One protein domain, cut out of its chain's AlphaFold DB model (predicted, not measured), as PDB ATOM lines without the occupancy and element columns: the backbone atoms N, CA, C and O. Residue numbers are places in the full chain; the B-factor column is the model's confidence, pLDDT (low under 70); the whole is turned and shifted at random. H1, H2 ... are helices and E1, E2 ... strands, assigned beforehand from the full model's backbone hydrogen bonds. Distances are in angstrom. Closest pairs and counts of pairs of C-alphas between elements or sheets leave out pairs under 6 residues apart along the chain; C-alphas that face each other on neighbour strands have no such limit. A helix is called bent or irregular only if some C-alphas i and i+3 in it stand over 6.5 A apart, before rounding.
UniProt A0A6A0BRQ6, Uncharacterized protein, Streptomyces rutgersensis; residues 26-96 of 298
ATOM      1  N   LEU A  26     -22.437  39.483 112.272       95.38
ATOM      2  CA  LEU A  26     -21.975  39.744 110.902       95.38
ATOM      3  C   LEU A  26     -22.816  40.798 110.171       95.38
ATOM      4  O   LEU A  26     -22.278  41.542 109.358       95.38
ATOM      5  N   HIS A  27     -24.121  40.857 110.435       91.81
ATOM      6  CA  HIS A  27     -25.023  41.817 109.796       91.81
ATOM      7  C   HIS A  27     -24.784  43.254 110.280       91.81
ATOM      8  O   HIS A  27     -24.954  44.200 109.517       91.81
ATOM      9  N   ASP A  28     -24.390  43.416 111.541       96.12
ATOM     10  CA  ASP A  28     -24.164  44.717 112.177       96.12
ATOM     11  C   ASP A  28     -22.971  45.503 111.580       96.12
ATOM     12  O   ASP A  28     -22.965  46.729 111.607       96.12
ATOM     13  N   ASP A  29     -21.989  44.834 110.962       95.00
ATOM     14  CA  ASP A  29     -20.932  45.505 110.187       95.00
ATOM     15  C   ASP A  29     -20.503  44.640 108.997       95.00
ATOM     16  O   ASP A  29     -19.885  43.584 109.158       95.00
ATOM     17  N   SER A  30     -20.766  45.128 107.781       91.25
ATOM     18  CA  SER A  30     -20.501  44.419 106.524       91.25
ATOM     19  C   SER A  30     -19.019  44.121 106.259       91.25
ATOM     20  O   SER A  30     -18.702  43.352 105.344       91.25
ATOM     21  N   ARG A  31     -18.095  44.709 107.028       94.69
ATOM     22  CA  ARG A  31     -16.652  44.430 106.962       94.69
ATOM     23  C   ARG A  31     -16.248  43.222 107.803       94.69
ATOM     24  O   ARG A  31     -15.166  42.680 107.587       94.69
ATOM     25  N   ARG A  32     -17.086  42.788 108.749       96.19
ATOM     26  CA  ARG A  32     -16.775  41.655 109.626       96.19
ATOM     27  C   ARG A  32     -16.659  40.373 108.814       96.19
ATOM     28  O   ARG A  32     -17.444  40.100 107.904       96.19
ATOM     29  N   ARG A  33     -15.649  39.583 109.153       95.25
ATOM     30  CA  ARG A  33     -15.415  38.241 108.626       95.25
ATOM     31  C   ARG A  33     -15.054  37.336 109.792       95.25
ATOM     32  O   ARG A  33     -14.388  37.776 110.725       95.25
ATOM     33  N   LEU A  34     -15.497  36.087 109.733       95.62
ATOM     34  CA  LEU A  34     -15.234  35.081 110.750       95.62
ATOM     35  C   LEU A  34     -14.688  33.816 110.092       95.62
ATOM     36  O   LEU A  34     -15.342  33.215 109.244       95.62
ATOM     37  N   LEU A  35     -13.496  33.399 110.505       94.12
ATOM     38  CA  LEU A  35     -12.921  32.112 110.138       94.12
ATOM     39  C   LEU A  35     -12.889  31.233 111.386       94.12
ATOM     40  O   LEU A  35     -12.264  31.592 112.379       94.12
ATOM     41  N   ILE A  36     -13.580  30.099 111.332       92.06
ATOM     42  CA  ILE A  36     -13.633  29.116 112.415       92.06
ATOM     43  C   ILE A  36     -12.786  27.927 111.985       92.06
ATOM     44  O   ILE A  36     -13.111  27.267 111.000       92.06
ATOM     45  N   LEU A  37     -11.705  27.671 112.715       92.12
ATOM     46  CA  LEU A  37     -10.833  26.520 112.512       92.12
ATOM     47  C   LEU A  37     -11.130  25.507 113.614       92.12
ATOM     48  O   LEU A  37     -10.980  25.823 114.794       92.12
ATOM     49  N   LEU A  38     -11.601  24.327 113.230       90.56
ATOM     50  CA  LEU A  38     -11.851  23.221 114.143       90.56
ATOM     51  C   LEU A  38     -10.819  22.138 113.850       90.56
ATOM     52  O   LEU A  38     -10.827  21.574 112.758       90.56
ATOM     53  N   ASP A  39      -9.931  21.893 114.803       89.25
ATOM     54  CA  ASP A  39      -8.903  20.859 114.705       89.25
ATOM     55  C   ASP A  39      -9.383  19.541 115.332       89.25
ATOM     56  O   ASP A  39     -10.347  19.544 116.100       89.25
ATOM     57  N   GLU A  40      -8.749  18.424 114.975       86.50
ATOM     58  CA  GLU A  40      -9.033  17.077 115.509       86.50
ATOM     59  C   GLU A  40     -10.526  16.673 115.464       86.50
ATOM     60  O   GLU A  40     -11.083  16.053 116.373       86.50
ATOM     61  N   CYS A  41     -11.216  17.007 114.371       88.25
ATOM     62  CA  CYS A  41     -12.667  16.831 114.235       88.25
ATOM     63  C   CYS A  41     -13.140  15.378 114.075       88.25
ATOM     64  O   CYS A  41     -14.335  15.148 113.883       88.25
ATOM     65  N   ASP A  42     -12.247  14.394 114.152       82.62
ATOM     66  CA  ASP A  42     -12.559  12.983 113.913       82.62
ATOM     67  C   ASP A  42     -13.669  12.483 114.854       82.62
ATOM     68  O   ASP A  42     -14.711  12.004 114.400       82.62
ATOM     69  N   GLN A  43     -13.514  12.709 116.164       85.12
ATOM     70  CA  GLN A  43     -14.517  12.324 117.167       85.12
ATOM     71  C   GLN A  43     -15.831  13.099 117.006       85.12
ATOM     72  O   GLN A  43     -16.913  12.574 117.282       85.12
ATOM     73  N   PHE A  44     -15.757  14.353 116.549       87.94
ATOM     74  CA  PHE A  44     -16.945  15.154 116.261       87.94
ATOM     75  C   PHE A  44     -17.748  14.541 115.108       87.94
ATOM     76  O   PHE A  44     -18.965  14.390 115.232       87.94
ATOM     77  N   PHE A  45     -17.087  14.141 114.017       86.19
ATOM     78  CA  PHE A  45     -17.753  13.495 112.888       86.19
ATOM     79  C   PHE A  45     -18.312  12.122 113.253       86.19
ATOM     80  O   PHE A  45     -19.441  11.819 112.876       86.19
ATOM     81  N   GLU A  46     -17.582  11.322 114.028       84.38
ATOM     82  CA  GLU A  46     -18.067  10.031 114.526       84.38
ATOM     83  C   GLU A  46     -19.331  10.178 115.376       84.38
ATOM     84  O   GLU A  46     -20.298   9.442 115.187       84.38
ATOM     85  N   ALA A  47     -19.358  11.166 116.273       87.69
ATOM     86  CA  ALA A  47     -20.513  11.432 117.121       87.69
ATOM     87  C   ALA A  47     -21.713  12.027 116.356       87.69
ATOM     88  O   ALA A  47     -22.854  11.904 116.809       87.69
ATOM     89  N   ASP A  48     -21.469  12.702 115.229       88.00
ATOM     90  CA  ASP A  48     -22.501  13.318 114.384       88.00
ATOM     91  C   ASP A  48     -23.004  12.365 113.276       88.00
ATOM     92  O   ASP A  48     -24.063  12.588 112.677       88.00
ATOM     93  N   ALA A  49     -22.289  11.268 113.022       83.25
ATOM     94  CA  ALA A  49     -22.691  10.219 112.097       83.25
ATOM     95  C   ALA A  49     -23.973   9.485 112.561       83.25
ATOM     96  O   ALA A  49     -24.301   9.440 113.749       83.25
ATOM     97  N   PRO A  50     -24.752   8.889 111.635       80.38
ATOM     98  CA  PRO A  50     -24.607   8.949 110.177       80.38
ATOM     99  C   PRO A  50     -25.324  10.159 109.547       80.38
ATOM    100  O   PRO A  50     -25.272  10.355 108.337       80.38
ATOM    101  N   ARG A  51     -26.054  10.961 110.337       81.56
ATOM    102  CA  ARG A  51     -26.903  12.050 109.811       81.56
ATOM    103  C   ARG A  51     -26.140  13.338 109.527       81.56
ATOM    104  O   ARG A  51     -26.533  14.092 108.628       81.56
ATOM    105  N   PHE A  52     -25.064  13.559 110.274       85.62
ATOM    106  CA  PHE A  52     -24.189  14.721 110.208       85.62
ATOM    107  C   PHE A  52     -24.945  16.047 110.368       85.62
ATOM    108  O   PHE A  52     -24.748  16.999 109.608       85.62
ATOM    109  N   ASP A  53     -25.885  16.088 111.316       86.94
ATOM    110  CA  ASP A  53     -26.800  17.216 111.503       86.94
ATOM    111  C   ASP A  53     -26.053  18.471 111.978       86.94
ATOM    112  O   ASP A  53     -26.340  19.577 111.513       86.94
ATOM    113  N   GLN A  54     -25.077  18.327 112.880       88.19
ATOM    114  CA  GLN A  54     -24.278  19.458 113.364       88.19
ATOM    115  C   GLN A  54     -23.306  19.951 112.292       88.19
ATOM    116  O   GLN A  54     -23.184  21.154 112.063       88.19
ATOM    117  N   THR A  55     -22.687  19.028 111.564       87.88
ATOM    118  CA  THR A  55     -21.798  19.321 110.438       87.88
ATOM    119  C   THR A  55     -22.542  20.094 109.348       87.88
ATOM    120  O   THR A  55     -22.042  21.103 108.850       87.88
ATOM    121  N   LYS A  56     -23.780  19.691 109.014       86.88
ATOM    122  CA  LYS A  56     -24.654  20.431 108.084       86.88
ATOM    123  C   LYS A  56     -24.951  21.845 108.578       86.88
ATOM    124  O   LYS A  56     -24.898  22.779 107.784       86.88
ATOM    125  N   LYS A  57     -25.236  22.021 109.872       87.94
ATOM    126  CA  LYS A  57     -25.503  23.341 110.470       87.94
ATOM    127  C   LYS A  57     -24.289  24.271 110.407       87.94
ATOM    128  O   LYS A  57     -24.452  25.438 110.058       87.94
ATOM    129  N   LEU A  58     -23.099  23.757 110.716       88.75
ATOM    130  CA  LEU A  58     -21.841  24.505 110.639       88.75
ATOM    131  C   LEU A  58     -21.488  24.866 109.195       88.75
ATOM    132  O   LEU A  58     -21.189  26.021 108.913       88.75
ATOM    133  N   LYS A  59     -21.616  23.919 108.258       84.06
ATOM    134  CA  LYS A  59     -21.448  24.189 106.823       84.06
ATOM    135  C   LYS A  59     -22.453  25.230 106.319       84.06
ATOM    136  O   LYS A  59     -22.092  26.120 105.554       84.06
ATOM    137  N   GLY A  60     -23.705  25.128 106.763       86.62
ATOM    138  CA  GLY A  60     -24.775  26.056 106.408       86.62
ATOM    139  C   GLY A  60     -24.467  27.501 106.792       86.62
ATOM    140  O   GLY A  60     -24.932  28.405 106.115       86.62
ATOM    141  N   LEU A  61     -23.628  27.739 107.806       87.19
ATOM    142  CA  LEU A  61     -23.226  29.087 108.202       87.19
ATOM    143  C   LEU A  61     -22.528  29.856 107.065       87.19
ATOM    144  O   LEU A  61     -22.814  31.036 106.889       87.19
ATOM    145  N   GLY A  62     -21.680  29.194 106.269       85.94
ATOM    146  CA  GLY A  62     -21.040  29.819 105.102       85.94
ATOM    147  C   GLY A  62     -22.049  30.214 104.036       85.94
ATOM    148  O   GLY A  62     -22.081  31.364 103.603       85.94
ATOM    149  N   PHE A  63     -22.962  29.301 103.708       84.12
ATOM    150  CA  PHE A  63     -24.032  29.572 102.750       84.12
ATOM    151  C   PHE A  63     -24.951  30.714 103.217       84.12
ATOM    152  O   PHE A  63     -25.176  31.672 102.479       84.12
ATOM    153  N   ASP A  64     -25.410  30.658 104.471       87.38
ATOM    154  CA  ASP A  64     -26.312  31.645 105.079       87.38
ATOM    155  C   ASP A  64     -25.692  33.052 105.147       87.38
ATOM    156  O   ASP A  64     -26.412  34.044 105.241       87.38
ATOM    157  N   THR A  65     -24.358  33.148 105.141       88.81
ATOM    158  CA  THR A  65     -23.616  34.404 105.332       88.81
ATOM    159  C   THR A  65     -22.834  34.846 104.097       88.81
ATOM    160  O   THR A  65     -22.044  35.783 104.194       88.81
ATOM    161  N   LYS A  66     -23.044  34.209 102.935       87.81
ATOM    162  CA  LYS A  66     -22.277  34.468 101.698       87.81
ATOM    163  C   LYS A  66     -20.759  34.426 101.946       87.81
ATOM    164  O   LYS A  66     -20.030  35.334 101.553       87.81
ATOM    165  N   ASP A  67     -20.319  33.400 102.670       87.94
ATOM    166  CA  ASP A  67     -18.938  33.150 103.100       87.94
ATOM    167  C   ASP A  67     -18.317  34.221 104.021       87.94
ATOM    168  O   ASP A  67     -17.109  34.204 104.268       87.94
ATOM    169  N   ALA A  68     -19.120  35.120 104.608       91.56
ATOM    170  CA  ALA A  68     -18.634  36.034 105.644       91.56
ATOM    171  C   ALA A  68     -18.283  35.305 106.955       91.56
ATOM    172  O   ALA A  68     -17.404  35.765 107.682       91.56
ATOM    173  N   ALA A  69     -18.913  34.157 107.235       93.50
ATOM    174  CA  ALA A  69     -18.435  33.173 108.202       93.50
ATOM    175  C   ALA A  69     -18.077  31.857 107.508       93.50
ATOM    176  O   ALA A  69     -18.948  31.180 106.973       93.50
ATOM    177  N   LYS A  70     -16.813  31.444 107.584       89.94
ATOM    178  CA  LYS A  70     -16.330  30.186 107.008       89.94
ATOM    179  C   LYS A  70     -15.854  29.240 108.101       89.94
ATOM    180  O   LYS A  70     -15.093  29.640 108.976       89.94
ATOM    181  N   VAL A  71     -16.270  27.977 108.018       88.94
ATOM    182  CA  VAL A  71     -15.807  26.901 108.907       88.94
ATOM    183  C   VAL A  71     -14.847  25.997 108.140       88.94
ATOM    184  O   VAL A  71     -15.154  25.569 107.027       88.94
ATOM    185  N   VAL A  72     -13.695  25.711 108.736       87.00
ATOM    186  CA  VAL A  72     -12.693  24.763 108.243       87.00
ATOM    187  C   VAL A  72     -12.547  23.664 109.283       87.00
ATOM    188  O   VAL A  72     -12.323  23.949 110.457       87.00
ATOM    189  N   PHE A  73     -12.682  22.419 108.837       86.12
ATOM    190  CA  PHE A  73     -12.463  21.235 109.656       86.12
ATOM    191  C   PHE A  73     -11.100  20.639 109.308       86.12
ATOM    192  O   PHE A  73     -10.796  20.467 108.125       86.12
ATOM    193  N   ALA A  74     -10.318  20.312 110.327       86.19
ATOM    194  CA  ALA A  74      -9.098  19.527 110.246       86.19
ATOM    195  C   ALA A  74      -9.252  18.273 111.120       86.19
ATOM    196  O   ALA A  74     -10.012  18.258 112.088       86.19
ATOM    197  N   GLY A  75      -8.590  17.195 110.720       80.19
ATOM    198  CA  GLY A  75      -8.662  15.889 111.363       80.19
ATOM    199  C   GLY A  75      -7.663  14.935 110.722       80.19
ATOM    200  O   GLY A  75      -7.171  15.193 109.620       80.19
ATOM    201  N   LEU A  76      -7.349  13.855 111.431       70.19
ATOM    202  CA  LEU A  76      -6.363  12.866 111.004       70.19
ATOM    203  C   LEU A  76      -6.965  11.829 110.053       70.19
ATOM    204  O   LEU A  76      -6.240  11.230 109.260       70.19
ATOM    205  N   ARG A  77      -8.284  11.615 110.105       70.50
ATOM    206  CA  ARG A  77      -8.981  10.678 109.222       70.50
ATOM    207  C   ARG A  77      -9.518  11.414 108.000       70.50
ATOM    208  O   ARG A  77     -10.021  12.536 108.085       70.50
ATOM    209  N   SER A  78      -9.451  10.773 106.836       65.00
ATOM    210  CA  SER A  78      -9.990  11.355 105.615       65.00
ATOM    211  C   SER A  78     -11.496  11.524 105.756       65.00
ATOM    212  O   SER A  78     -12.237  10.580 106.040       65.00
ATOM    213  N   VAL A  79     -11.982  12.727 105.446       62.41
ATOM    214  CA  VAL A  79     -13.419  13.001 105.303       62.41
ATOM    215  C   VAL A  79     -14.090  12.096 104.258       62.41
ATOM    216  O   VAL A  79     -15.311  11.939 104.279       62.41
ATOM    217  N   GLN A  80     -13.307  11.455 103.379       63.09
ATOM    218  CA  GLN A  80     -13.782  10.442 102.430       63.09
ATOM    219  C   GLN A  80     -14.346   9.193 103.126       63.09
ATOM    220  O   GLN A  80     -15.254   8.562 102.590       63.09
ATOM    221  N   ARG A  81     -13.907   8.861 104.351       70.62
ATOM    222  CA  ARG A  81     -14.539   7.792 105.148       70.62
ATOM    223  C   ARG A  81     -16.018   8.078 105.389       70.62
ATOM    224  O   ARG A  81     -16.859   7.185 105.324       70.62
ATOM    225  N   PHE A  82     -16.340   9.345 105.648       68.31
ATOM    226  CA  PHE A  82     -17.685   9.785 106.003       68.31
ATOM    227  C   PHE A  82     -18.558  10.108 104.782       68.31
ATOM    228  O   PHE A  82     -19.785  10.109 104.901       68.31
ATOM    229  N   SER A  83     -17.972  10.340 103.599       62.91
ATOM    230  CA  SER A  83     -18.745  10.643 102.386       62.91
ATOM    231  C   SER A  83     -19.606   9.470 101.913       62.91
ATOM    232  O   SER A  83     -20.674   9.709 101.358       62.91
ATOM    233  N   LYS A  84     -19.198   8.220 102.178       60.78
ATOM    234  CA  LYS A  84     -20.005   7.022 101.880       60.78
ATOM    235  C   LYS A  84     -21.129   6.774 102.890       60.78
ATOM    236  O   LYS A  84     -22.228   6.390 102.503       60.78
ATOM    237  N   LEU A  85     -20.872   7.026 104.177       60.88
ATOM    238  CA  LEU A  85     -21.842   6.834 105.269       60.88
ATOM    239  C   LEU A  85     -23.077   7.733 105.138       60.88
ATOM    240  O   LEU A  85     -24.148   7.396 105.639       60.88
ATOM    241  N   ALA A  86     -22.937   8.866 104.455       58.22
ATOM    242  CA  ALA A  86     -24.040   9.758 104.157       58.22
ATOM    243  C   ALA A  86     -24.163   9.973 102.648       58.22
ATOM    244  O   ALA A  86     -23.685  10.973 102.110       58.22
ATOM    245  N   SER A  87     -24.881   9.067 101.980       50.84
ATOM    246  CA  SER A  87     -25.481   9.358 100.676       50.84
ATOM    247  C   SER A  87     -26.344  10.625 100.834       50.84
ATOM    248  O   SER A  87     -27.319  10.620 101.587       50.84
ATOM    249  N   ASN A  88     -25.926  11.745 100.228       56.66
ATOM    250  CA  ASN A  88     -26.436  13.125 100.428       56.66
ATOM    251  C   ASN A  88     -25.973  13.876 101.705       56.66
ATOM    252  O   ASN A  88     -26.613  14.829 102.160       56.66
ATOM    253  N   GLY A  89     -24.855  13.474 102.309       59.69
ATOM    254  CA  GLY A  89     -24.238  14.143 103.457       59.69
ATOM    255  C   GLY A  89     -23.586  15.494 103.125       59.69
ATOM    256  O   GLY A  89     -23.344  15.817 101.960       59.69
ATOM    257  N   PRO A  90     -23.221  16.302 104.144       60.12
ATOM    258  CA  PRO A  90     -22.596  17.614 103.932       60.12
ATOM    259  C   PRO A  90     -21.240  17.516 103.211       60.12
ATOM    260  O   PRO A  90     -20.777  18.507 102.632       60.12
ATOM    261  N   PHE A  91     -20.640  16.324 103.209       67.69
ATOM    262  CA  PHE A  91     -19.335  16.020 102.640       67.69
ATOM    263  C   PHE A  91     -19.296  16.044 101.115       67.69
ATOM    264  O   PHE A  91     -18.232  16.279 100.568       67.69
ATOM    265  N   GLY A  92     -20.432  15.938 100.419       58.47
ATOM    266  CA  GLY A  92     -20.456  15.936  98.952       58.47
ATOM    267  C   GLY A  92     -19.821  17.165  98.286       58.47
ATOM    268  O   GLY A  92     -19.393  17.042  97.153       58.47
ATOM    269  N   HIS A  93     -19.714  18.313  98.978       57.88
ATOM    270  CA  HIS A  93     -18.928  19.486  98.534       57.88
ATOM    271  C   HIS A  93     -17.687  19.766  99.403       57.88
ATOM    272  O   HIS A  93     -16.717  20.320  98.903       57.88
ATOM    273  N   LEU A  94     -17.691  19.387 100.693       57.47
ATOM    274  CA  LEU A  94     -16.530  19.557 101.589       57.47
ATOM    275  C   LEU A  94     -15.388  18.579 101.256       57.47
ATOM    276  O   LEU A  94     -14.226  18.890 101.482       57.47
ATOM    277  N   ALA A  95     -15.720  17.412 100.704       52.75
ATOM    278  CA  ALA A  95     -14.805  16.327 100.366       52.75
ATOM    279  C   ALA A  95     -14.520  16.223  98.854       52.75
ATOM    280  O   ALA A  95     -13.925  15.240  98.428       52.75
ATOM    281  N   GLN A  96     -14.916  17.210  98.031       53.62
ATOM    282  CA  GLN A  96     -14.550  17.210  96.599       53.62
ATOM    283  C   GLN A  96     -13.063  17.500  96.391       53.62
ATOM    284  O   GLN A  96     -12.465  17.010  95.441       53.62
TER     285      GLN A  96
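What this domain is: This is residues 26 to 96 of the 298 residues of an uncharacterized protein of Streptomyces rutgersensis (UniProt A0A6A0BRQ6). Two short parallel strands, E1 and E2, lie side by side as a narrow ribbon, with the longest helix, H2, running back past them and packing mainly on E2. Beyond the ends of the strands, H1 and H3 run the same way across that end of the domain, and the small H4 touches H3 and comes near H2; residues 26 to 33 make the opposite end. The printed part has 71 residues with four named helices and two named strands, in the order E1, H1, H2, E2, H3, H4; the sheet has the order E1, E2 and is parallel, and the class is mixed, helices and strands. The whole is elongated, spanning 39 by 23 by 21 A, and only just compact, close to loose, with a radius of gyration of the C-alphas of 12.9 A.

Where its parts are: Begin at the sheet. Find C-alpha 34 at (-15.234, 35.081, 110.750); from there E1, residues 34 to 38, runs 12.8 A to C-alpha 38 at (-11.851, 23.221, 114.143). Its neighbour E2, residues 69 to 73, is 13.4 A long from first to last C-alpha. Look next at H2, residues 53 to 64, which runs 15.8 A from C-alpha 53 at (-26.800, 17.216, 111.503). H1, residues 42 to 48, is 10.0 A long, and H3, residues 80 to 85, is 9.3 A long. H3 is neither bent nor irregular, but only just: C-alphas 81 and 84 are 6.4 A apart. H4, residues 91 to 94, measures 4.6 A and ends with C-alpha 94 at (-16.530, 19.557, 101.589).

How they stand to each other: Start with E1 and E2, parallel neighbours whose directions differ by 15 degrees. The C-alphas of Ile 36 and Val 71 face each other at 4.7 A. Look across the pair for N 36 and O 70, 2.8 A apart, and N 72 and O 36, also 2.8 A, both within hydrogen-bond range. E1, H1, H2 and E2 form a strand-helix-strand unit, two parallel neighbour strands with helices between them along the chain, and its crossover is right-handed. H2 and E2 have 9 pairs of C-alphas within 8 A, the closest being those of Gly 62 and Lys 70 at 5.1 A, while E1 and H2 are apart. H1 and H2 only just touch, with 3 pairs of C-alphas within 8 A, and touch only at the corner by their link; H2 does so with residues 54 to 55 alone. Their closest C-alphas are those of Asp 48 and Gln 54, 6.5 A apart, and their lines are about perpendicular at 83 degrees. H1 and H3 are close but not clearly touching, with the C-alphas of Phe 45 and Phe 82 closest at 7.8 A; they run the same way at a shallow tilt of 16 degrees. H3 and H4 touch, the closest C-alphas being those of Ser 83 and Phe 91 at 5.4 A. H2 and H4 are near each other, with 5 pairs of C-alphas within 10 A. Every O i to N i+4 pair of H1 is within hydrogen-bond range; H2 has 6 of 8, H3 has 0 of 2 but 2 of 3 O i to N i+3 pairs, and H4 is too short for an O i to N i+4 pair.

The domain as a whole: The two C-alphas farthest apart are those of Asp 29 and Lys 84, at 39.4 A. The printed part runs from residue 26 to residue 96 and has no cut. The link from E2 to H3, six residues, is short, and the other links between named elements are tight. Mean pLDDT of the printed part is 80.5; look for values under 70 at residues 78 to 80 and 82 to 96.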